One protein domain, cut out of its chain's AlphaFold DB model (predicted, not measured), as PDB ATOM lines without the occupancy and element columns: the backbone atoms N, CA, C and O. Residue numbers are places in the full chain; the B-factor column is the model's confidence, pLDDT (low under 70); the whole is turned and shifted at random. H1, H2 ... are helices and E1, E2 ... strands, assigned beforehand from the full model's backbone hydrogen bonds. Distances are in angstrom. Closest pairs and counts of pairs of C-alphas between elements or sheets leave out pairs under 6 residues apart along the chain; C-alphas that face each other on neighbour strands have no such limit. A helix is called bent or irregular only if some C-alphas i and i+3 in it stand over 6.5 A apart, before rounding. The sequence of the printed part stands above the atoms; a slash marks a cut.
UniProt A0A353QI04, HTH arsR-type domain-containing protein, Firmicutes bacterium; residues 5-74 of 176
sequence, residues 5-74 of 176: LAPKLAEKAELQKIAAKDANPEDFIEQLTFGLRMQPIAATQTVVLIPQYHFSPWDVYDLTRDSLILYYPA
ATOM      1  N   LEU A   5     -36.476  15.323  23.631       88.88
ATOM      2  CA  LEU A   5     -36.977  15.932  24.855       88.88
ATOM      3  C   LEU A   5     -38.507  15.955  24.893       88.88
ATOM      4  O   LEU A   5     -39.097  15.590  25.907       88.88
ATOM      5  N   ALA A   6     -39.149  16.341  23.788       90.94
ATOM      6  CA  ALA A   6     -40.607  16.382  23.691       90.94
ATOM      7  C   ALA A   6     -41.271  15.014  23.974       90.94
ATOM      8  O   ALA A   6     -42.178  14.981  24.808       90.94
ATOM      9  N   PRO A   7     -40.807  13.881  23.400       93.06
ATOM     10  CA  PRO A   7     -41.320  12.559  23.763       93.06
ATOM     11  C   PRO A   7     -41.175  12.246  25.259       93.06
ATOM     12  O   PRO A   7     -42.127  11.786  25.882       93.06
ATOM     13  N   LYS A   8     -40.014  12.545  25.860       92.50
ATOM     14  CA  LYS A   8     -39.757  12.289  27.289       92.50
ATOM     15  C   LYS A   8     -40.633  13.145  28.206       92.50
ATOM     16  O   LYS A   8     -41.089  12.672  29.244       92.50
ATOM     17  N   LEU A   9     -40.879  14.403  27.839       94.06
ATOM     18  CA  LEU A   9     -41.794  15.282  28.572       94.06
ATOM     19  C   LEU A   9     -43.243  14.791  28.466       94.06
ATOM     20  O   LEU A   9     -43.948  14.796  29.472       94.06
ATOM     21  N   ALA A  10     -43.671  14.323  27.290       94.25
ATOM     22  CA  ALA A  10     -45.001  13.744  27.098       94.25
ATOM     23  C   ALA A  10     -45.189  12.458  27.920       94.25
ATOM     24  O   ALA A  10     -46.196  12.308  28.608       94.25
ATOM     25  N   GLU A  11     -44.191  11.571  27.925       93.88
ATOM     26  CA  GLU A  11     -44.181  10.376  28.775       93.88
ATOM     27  C   GLU A  11     -44.293  10.750  30.262       93.88
ATOM     28  O   GLU A  11     -45.134  10.210  30.982       93.88
ATOM     29  N   LYS A  12     -43.507  11.734  30.724       93.50
ATOM     30  CA  LYS A  12     -43.613  12.248  32.095       93.50
ATOM     31  C   LYS A  12     -44.998  12.820  32.393       93.50
ATOM     32  O   LYS A  12     -45.508  12.559  33.479       93.50
ATOM     33  N   ALA A  13     -45.604  13.566  31.471       95.06
ATOM     34  CA  ALA A  13     -46.943  14.120  31.655       95.06
ATOM     35  C   ALA A  13     -47.989  13.011  31.852       95.06
ATOM     36  O   ALA A  13     -48.778  13.080  32.794       95.06
ATOM     37  N   GLU A  14     -47.969  11.966  31.021       95.31
ATOM     38  CA  GLU A  14     -48.913  10.846  31.133       95.31
ATOM     39  C   GLU A  14     -48.711  10.041  32.424       95.31
ATOM     40  O   GLU A  14     -49.685   9.722  33.109       95.31
ATOM     41  N   LEU A  15     -47.458   9.791  32.824       93.50
ATOM     42  CA  LEU A  15     -47.156   9.152  34.110       93.50
ATOM     43  C   LEU A  15     -47.733   9.951  35.287       93.50
ATOM     44  O   LEU A  15     -48.384   9.378  36.163       93.50
ATOM     45  N   GLN A  16     -47.542  11.275  35.295       94.00
ATOM     46  CA  GLN A  16     -48.060  12.114  36.378       94.00
ATOM     47  C   GLN A  16     -49.578  12.268  36.334       94.00
ATOM     48  O   GLN A  16     -50.218  12.303  37.380       94.00
ATOM     49  N   LYS A  17     -50.186  12.273  35.148       92.69
ATOM     50  CA  LYS A  17     -51.644  12.276  34.996       92.69
ATOM     51  C   LYS A  17     -52.291  11.033  35.603       92.69
ATOM     52  O   LYS A  17     -53.373  11.131  36.174       92.69
ATOM     53  N   ILE A  18     -51.646   9.870  35.488       93.38
ATOM     54  CA  ILE A  18     -52.108   8.637  36.138       93.38
ATOM     55  C   ILE A  18     -51.964   8.759  37.659       93.38
ATOM     56  O   ILE A  18     -52.932   8.501  38.370       93.38
ATOM     57  N   ALA A  19     -50.799   9.198  38.144       91.44
ATOM     58  CA  ALA A  19     -50.529   9.356  39.574       91.44
ATOM     59  C   ALA A  19     -51.450  10.384  40.262       91.44
ATOM     60  O   ALA A  19     -51.772  10.232  41.436       91.44
ATOM     61  N   ALA A  20     -51.909  11.402  39.529       91.19
ATOM     62  CA  ALA A  20     -52.752  12.467  40.061       91.19
ATOM     63  C   ALA A  20     -54.196  12.043  40.385       91.19
ATOM     64  O   ALA A  20     -54.861  12.746  41.139       91.19
ATOM     65  N   LYS A  21     -54.713  10.939  39.815       88.94
ATOM     66  CA  LYS A  21     -56.154  10.608  39.863       88.94
ATOM     67  C   LYS A  21     -56.723  10.469  41.276       88.94
ATOM     68  O   LYS A  21     -57.847  10.899  41.503       88.94
ATOM     69  N   ASP A  22     -55.938   9.909  42.191       87.25
ATOM     70  CA  ASP A  22     -56.354   9.627  43.571       87.25
ATOM     71  C   ASP A  22     -55.525  10.414  44.601       87.25
ATOM     72  O   ASP A  22     -55.595  10.162  45.805       87.25
ATOM     73  N   ALA A  23     -54.710  11.364  44.136       88.56
ATOM     74  CA  ALA A  23     -53.831  12.142  44.991       88.56
ATOM     75  C   ALA A  23     -54.548  13.377  45.553       88.56
ATOM     76  O   ALA A  23     -55.370  14.006  44.886       88.56
ATOM     77  N   ASN A  24     -54.186  13.781  46.774       89.81
ATOM     78  CA  ASN A  24     -54.536  15.112  47.256       89.81
ATOM     79  C   ASN A  24     -53.796  16.160  46.396       89.81
ATOM     80  O   ASN A  24     -52.569  16.079  46.305       89.81
ATOM     81  N   PRO A  25     -54.485  17.143  45.782       85.69
ATOM     82  CA  PRO A  25     -53.841  18.097  44.880       85.69
ATOM     83  C   PRO A  25     -52.694  18.891  45.512       85.69
ATOM     84  O   PRO A  25     -51.662  19.064  44.871       85.69
ATOM     85  N   GLU A  26     -52.834  19.351  46.759       86.19
ATOM     86  CA  GLU A  26     -51.782  20.128  47.430       86.19
ATOM     87  C   GLU A  26     -50.527  19.288  47.649       86.19
ATOM     88  O   GLU A  26     -49.419  19.736  47.352       86.19
ATOM     89  N   ASP A  27     -50.704  18.064  48.149       88.69
ATOM     90  CA  ASP A  27     -49.588  17.162  48.428       88.69
ATOM     91  C   ASP A  27     -48.925  16.693  47.127       88.69
ATOM     92  O   ASP A  27     -47.699  16.609  47.048       88.69
ATOM     93  N   PHE A  28     -49.720  16.466  46.077       90.69
ATOM     94  CA  PHE A  28     -49.223  16.090  44.758       90.69
ATOM     95  C   PHE A  28     -48.396  17.206  44.110       90.69
ATOM     96  O   PHE A  28     -47.291  16.957  43.623       90.69
ATOM     97  N   ILE A  29     -48.893  18.448  44.148       89.81
ATOM     98  CA  ILE A  29     -48.151  19.624  43.672       89.81
ATOM     99  C   ILE A  29     -46.859  19.770  44.471       89.81
ATOM    100  O   ILE A  29     -45.790  19.927  43.882       89.81
ATOM    101  N   GLU A  30     -46.923  19.677  45.798       89.44
ATOM    102  CA  GLU A  30     -45.740  19.830  46.639       89.44
ATOM    103  C   GLU A  30     -44.674  18.768  46.332       89.44
ATOM    104  O   GLU A  30     -43.484  19.093  46.236       89.44
ATOM    105  N   GLN A  31     -45.095  17.518  46.129       87.69
ATOM    106  CA  GLN A  31     -44.207  16.425  45.751       87.69
ATOM    107  C   GLN A  31     -43.558  16.674  44.381       87.69
ATOM    108  O   GLN A  31     -42.340  16.549  44.258       87.69
ATOM    109  N   LEU A  32     -44.342  17.056  43.367       88.75
ATOM    110  CA  LEU A  32     -43.841  17.288  42.006       88.75
ATOM    111  C   LEU A  32     -42.874  18.466  41.899       88.75
ATOM    112  O   LEU A  32     -41.932  18.438  41.109       88.75
ATOM    113  N   THR A  33     -43.109  19.498  42.698       88.75
ATOM    114  CA  THR A  33     -42.361  20.761  42.677       88.75
ATOM    115  C   THR A  33     -41.174  20.762  43.633       88.75
ATOM    116  O   THR A  33     -40.434  21.739  43.720       88.75
ATOM    117  N   PHE A  34     -40.958  19.678  44.387       83.62
ATOM    118  CA  PHE A  34     -39.934  19.586  45.433       83.62
ATOM    119  C   PHE A  34     -40.103  20.612  46.568       83.62
ATOM    120  O   PHE A  34     -39.116  21.030  47.181       83.62
ATOM    121  N   GLY A  35     -41.345  20.994  46.885       85.00
ATOM    122  CA  GLY A  35     -41.647  21.820  48.055       85.00
ATOM    123  C   GLY A  35     -42.410  23.113  47.783       85.00
ATOM    124  O   GLY A  35     -42.371  23.993  48.640       85.00
ATOM    125  N   LEU A  36     -43.082  23.283  46.642       88.81
ATOM    126  CA  LEU A  36     -44.041  24.375  46.474       88.81
ATOM    127  C   LEU A  36     -45.381  23.929  47.056       88.81
ATOM    128  O   LEU A  36     -46.064  23.090  46.478       88.81
ATOM    129  N   ARG A  37     -45.765  24.495  48.199       87.94
ATOM    130  CA  ARG A  37     -47.097  24.285  48.762       87.94
ATOM    131  C   ARG A  37     -47.924  25.536  48.531       87.94
ATOM    132  O   ARG A  37     -47.603  26.599  49.058       87.94
ATOM    133  N   MET A  38     -48.974  25.417  47.735       78.56
ATOM    134  CA  MET A  38     -49.888  26.522  47.461       78.56
ATOM    135  C   MET A  38     -51.170  26.310  48.250       78.56
ATOM    136  O   MET A  38     -51.731  25.216  48.222       78.56
ATOM    137  N   GLN A  39     -51.624  27.341  48.962       71.50
ATOM    138  CA  GLN A  39     -52.961  27.300  49.545       71.50
ATOM    139  C   GLN A  39     -54.013  27.405  48.431       71.50
ATOM    140  O   GLN A  39     -53.738  28.015  47.394       71.50
ATOM    141  N   PRO A  40     -55.216  26.833  48.619       67.69
ATOM    142  CA  PRO A  40     -56.311  27.012  47.676       67.69
ATOM    143  C   PRO A  40     -56.593  28.500  47.447       67.69
ATOM    144  O   PRO A  40     -57.034  29.215  48.348       67.69
ATOM    145  N   ILE A  41     -56.344  28.974  46.229       69.81
ATOM    146  CA  ILE A  41     -56.687  30.334  45.818       69.81
ATOM    147  C   ILE A  41     -58.162  30.309  45.432       69.81
ATOM    148  O   ILE A  41     -58.547  29.575  44.530       69.81
ATOM    149  N   ALA A  42     -58.997  31.102  46.108       65.88
ATOM    150  CA  ALA A  42     -60.459  31.017  45.999       65.88
ATOM    151  C   ALA A  42     -61.017  31.174  44.565       65.88
ATOM    152  O   ALA A  42     -62.111  30.693  44.282       65.88
ATOM    153  N   ALA A  43     -60.286  31.845  43.669       65.25
ATOM    154  CA  ALA A  43     -60.661  32.012  42.263       65.25
ATOM    155  C   ALA A  43     -60.255  30.826  41.366       65.25
ATOM    156  O   ALA A  43     -60.775  30.684  40.263       65.25
ATOM    157  N   THR A  44     -59.346  29.968  41.829       67.69
ATOM    158  CA  THR A  44     -58.761  28.894  41.029       67.69
ATOM    159  C   THR A  44     -59.578  27.616  41.165       67.69
ATOM    160  O   THR A  44     -59.632  27.004  42.229       67.69
ATOM    161  N   GLN A  45     -60.188  27.186  40.063       74.75
ATOM    162  CA  GLN A  45     -60.948  25.936  39.977       74.75
ATOM    163  C   GLN A  45     -60.125  24.794  39.374       74.75
ATOM    164  O   GLN A  45     -60.431  23.629  39.614       74.75
ATOM    165  N   THR A  46     -59.081  25.122  38.605       85.38
ATOM    166  CA  THR A  46     -58.270  24.141  37.873       85.38
ATOM    167  C   THR A  46     -56.778  24.349  38.127       85.38
ATOM    168  O   THR A  46     -56.287  25.476  38.125       85.38
ATOM    169  N   VAL A  47     -56.029  23.258  38.305       86.44
ATOM    170  CA  VAL A  47     -54.559  23.279  38.297       86.44
ATOM    171  C   VAL A  47     -54.064  22.533  37.065       86.44
ATOM    172  O   VAL A  47     -54.396  21.365  36.866       86.44
ATOM    173  N   VAL A  48     -53.266  23.205  36.240       91.12
ATOM    174  CA  VAL A  48     -52.635  22.635  35.049       91.12
ATOM    175  C   VAL A  48     -51.159  22.412  35.349       91.12
ATOM    176  O   VAL A  48     -50.419  23.362  35.584       91.12
ATOM    177  N   LEU A  49     -50.728  21.152  35.323       93.31
ATOM    178  CA  LEU A  49     -49.342  20.755  35.559       93.31
ATOM    179  C   LEU A  49     -48.654  20.456  34.227       93.31
ATOM    180  O   LEU A  49     -49.096  19.586  33.479       93.31
ATOM    181  N   ILE A  50     -47.566  21.165  33.939       94.69
ATOM    182  CA  ILE A  50     -46.812  21.052  32.691       94.69
ATOM    183  C   ILE A  50     -45.367  20.655  33.028       94.69
ATOM    184  O   ILE A  50     -44.654  21.443  33.646       94.69
ATOM    185  N   PRO A  51     -44.884  19.462  32.638       94.75
ATOM    186  CA  PRO A  51     -43.475  19.137  32.818       94.75
ATOM    187  C   PRO A  51     -42.608  20.065  31.961       94.75
ATOM    188  O   PRO A  51     -42.866  20.251  30.772       94.75
ATOM    189  N   GLN A  52     -41.544  20.612  32.548       92.50
ATOM    190  CA  GLN A  52     -40.559  21.440  31.853       92.50
ATOM    191  C   GLN A  52     -39.125  20.963  32.110       92.50
ATOM    192  O   GLN A  52     -38.827  20.345  33.131       92.50
ATOM    193  N   TYR A  53     -38.227  21.257  31.170       90.56
ATOM    194  CA  TYR A  53     -36.806  20.909  31.270       90.56
ATOM    195  C   TYR A  53     -35.896  22.123  31.517       90.56
ATOM    196  O   TYR A  53     -35.069  22.105  32.425       90.56
ATOM    197  N   HIS A  54     -36.054  23.186  30.723       88.88
ATOM    198  CA  HIS A  54     -35.091  24.290  30.626       88.88
ATOM    199  C   HIS A  54     -34.968  25.168  31.874       88.88
ATOM    200  O   HIS A  54     -33.895  25.698  32.145       88.88
ATOM    201  N   PHE A  55     -36.041  25.319  32.644       86.25
ATOM    202  CA  PHE A  55     -36.048  26.098  33.879       86.25
ATOM    203  C   PHE A  55     -35.696  25.256  35.111       86.25
ATOM    204  O   PHE A  55     -35.643  25.799  36.210       86.25
ATOM    205  N   SER A  56     -35.439  23.946  34.974       85.94
ATOM    206  CA  SER A  56     -35.068  23.090  36.111       85.94
ATOM    207  C   SER A  56     -33.863  23.661  36.884       85.94
ATOM    208  O   SER A  56     -32.854  24.025  36.272       85.94
ATOM    209  N   PRO A  57     -33.914  23.729  38.230       83.88
ATOM    210  CA  PRO A  57     -34.871  23.080  39.134       83.88
ATOM    211  C   PRO A  57     -36.046  23.972  39.566       83.88
ATOM    212  O   PRO A  57     -36.692  23.678  40.566       83.88
ATOM    213  N   TRP A  58     -36.288  25.082  38.872       85.25
ATOM    214  CA  TRP A  58     -37.307  26.054  39.251       85.25
ATOM    215  C   TRP A  58     -38.688  25.651  38.760       85.25
ATOM    216  O   TRP A  58     -38.858  25.218  37.617       85.25
ATOM    217  N   ASP A  59     -39.670  25.872  39.625       84.69
ATOM    218  CA  ASP A  59     -41.064  25.943  39.230       84.69
ATOM    219  C   ASP A  59     -41.331  27.326  38.637       84.69
ATOM    220  O   ASP A  59     -40.917  28.347  39.191       84.69
ATOM    221  N   VAL A  60     -42.041  27.358  37.517       86.25
ATOM    222  CA  VAL A  60     -42.615  28.592  36.977       86.25
ATOM    223  C   VAL A  60     -44.116  28.435  37.066       86.25
ATOM    224  O   VAL A  60     -44.641  27.408  36.650       86.25
ATOM    225  N   TYR A  61     -44.819  29.416  37.613       85.62
ATOM    226  CA  TYR A  61     -46.270  29.363  37.677       85.62
ATOM    227  C   TYR A  61     -46.891  30.682  37.251       85.62
ATOM    228  O   TYR A  61     -46.275  31.741  37.379       85.62
ATOM    229  N   ASP A  62     -48.110  30.588  36.739       83.88
ATOM    230  CA  ASP A  62     -48.929  31.726  36.359       83.88
ATOM    231  C   ASP A  62     -50.363  31.524  36.853       83.88
ATOM    232  O   ASP A  62     -50.888  30.403  36.881       83.88
ATOM    233  N   LEU A  63     -50.984  32.622  37.270       78.69
ATOM    234  CA  LEU A  63     -52.345  32.651  37.782       78.69
ATOM    235  C   LEU A  63     -53.240  33.330  36.754       78.69
ATOM    236  O   LEU A  63     -53.153  34.531  36.504       78.69
ATOM    237  N   THR A  64     -54.142  32.544  36.181       80.69
ATOM    238  CA  THR A  64     -55.214  33.044  35.319       80.69
ATOM    239  C   THR A  64     -56.492  33.254  36.140       80.69
ATOM    240  O   THR A  64     -56.506  33.048  37.353       80.69
ATOM    241  N   ARG A  65     -57.590  33.690  35.503       75.31
ATOM    242  CA  ARG A  65     -58.855  33.958  36.215       75.31
ATOM    243  C   ARG A  65     -59.456  32.729  36.902       75.31
ATOM    244  O   ARG A  65     -60.141  32.913  37.900       75.31
ATOM    245  N   ASP A  66     -59.245  31.536  36.356       83.00
ATOM    246  CA  ASP A  66     -59.859  30.283  36.812       83.00
ATOM    247  C   ASP A  66     -58.850  29.141  37.020       83.00
ATOM    248  O   ASP A  66     -59.206  28.095  37.574       83.00
ATOM    249  N   SER A  67     -57.593  29.333  36.606       84.25
ATOM    250  CA  SER A  67     -56.595  28.267  36.558       84.25
ATOM    251  C   SER A  67     -55.225  28.701  37.083       84.25
ATOM    252  O   SER A  67     -54.731  29.780  36.745       84.25
ATOM    253  N   LEU A  68     -54.578  27.820  37.844       85.06
ATOM    254  CA  LEU A  68     -53.151  27.877  38.163       85.06
ATOM    255  C   LEU A  68     -52.408  27.016  37.144       85.06
ATOM    256  O   LEU A  68     -52.616  25.805  37.093       85.06
ATOM    257  N   ILE A  69     -51.537  27.628  36.349       89.75
ATOM    258  CA  ILE A  69     -50.660  26.911  35.423       89.75
ATOM    259  C   ILE A  69     -49.301  26.790  36.093       89.75
ATOM    260  O   ILE A  69     -48.708  27.798  36.461       89.75
ATOM    261  N   LEU A  70     -48.804  25.567  36.250       90.44
ATOM    262  CA  LEU A  70     -47.541  25.289  36.913       90.44
ATOM    263  C   LEU A  70     -46.646  24.436  36.016       90.44
ATOM    264  O   LEU A  70     -46.967  23.300  35.670       90.44
ATOM    265  N   TYR A  71     -45.488  24.990  35.687       93.12
ATOM    266  CA  TYR A  71     -44.414  24.339  34.962       93.12
ATOM    267  C   TYR A  71     -43.412  23.741  35.956       93.12
ATOM    268  O   TYR A  71     -42.561  24.461  36.485       93.12
ATOM    269  N   TYR A  72     -43.508  22.436  36.214       92.75
ATOM    270  CA  TYR A  72     -42.663  21.745  37.197       92.75
ATOM    271  C   TYR A  72     -41.427  21.119  36.536       92.75
ATOM    272  O   TYR A  72     -41.500  20.657  35.390       92.75
ATOM    273  N   PRO A  73     -40.279  21.054  37.233       91.00
ATOM    274  CA  PRO A  73     -39.081  20.430  36.695       91.00
ATOM    275  C   PRO A  73     -39.311  18.930  36.472       91.00
ATOM    276  O   PRO A  73     -39.480  18.151  37.405       91.00
ATOM    277  N   ALA A  74     -39.263  18.500  35.212       89.94
ATOM    278  CA  ALA A  74     -39.475  17.108  34.823       89.94
ATOM    279  C   ALA A  74     -38.333  16.172  35.261       89.94
ATOM    280  O   ALA A  74     -38.488  14.951  35.192       89.94
TER     281      ALA A  74
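This is residues 5 to 74 of the 176 residues of the protein "HTH arsR-type domain-containing protein" of Firmicutes bacterium (UniProt A0A353QI04). A small sheet of three strands, E2, E4 and E3, has the long helix H1 passing its edge strand E2. At the far end of H1 the backbone folds back into the short helix H2, which also grazes the sheet and has the three-residue strand E1 beside it. The printed part has 70 residues, with two named helices followed by four named strands in the order H1 H2 E1 E2 E3 E4; the sheet runs E2 E4 E3, is mixed, and the class is mixed, helices and strands. The whole is compact, with a radius of gyration of the C-alphas of 11.8 A, and rounded, spanning 35 by 26 by 21 A.

H1, residues 5 to 22, is on the sheet but only grazes it, with its residues 5 to 17; its closest C-alpha pair with E2, residues 46 to 52, is Leu 9 and Pro 51, 6.0 A apart. H2, residues 25 to 32, is close to H1 but not clearly touching, with the C-alphas of Ala 20 and Phe 28 closest at 6.9 A. Their lines stand at a steep tilt of 36 degrees, only just past shallow, opposite ways. H2 also only grazes the sheet; its closest C-alpha pair with E4, residues 67 to 73, is Leu 32 and Tyr 72, 6.7 A apart. E1, residues 36 to 38, pairs with no named strand; its closest C-alpha pair with H2 is Leu 36 and Glu 30, at 4.9 A, while E1 and E4 are apart. E2 and E4 are parallel at 23 degrees, with N 50 and O 70 within hydrogen-bond range at 2.8 A. E3, residues 60 to 63, and E4 form an antiparallel hairpin at 179 degrees, with N 71 and O 60 at 2.7 A. Each O i to N i+4 pair is within range in H2, and 12 of 14 in H1.

H1 begins at C-alpha 5, (-36.977, 15.932, 24.855), and measures 27.7 A; it is irregular, with C-alphas 19 and 22 7.1 A apart. H2 measures 10.4 A and E1 6.3 A. E2 begins at C-alpha 46, (-58.270, 24.141, 37.873), and measures 18.9 A, E3 10.6 A. E4 measures 19.2 A and ends at C-alpha 73, (-39.081, 20.430, 36.695).

The two C-alphas farthest apart, those of Leu 5 and Ala 42, are 35.0 A apart. The printed part has no cut and no long link; the links E1 to E2 and E2 to E3 are short, with 7 residues each. The mean pLDDT of the printed part is 86.8, and residues 40 to 44 are under 70.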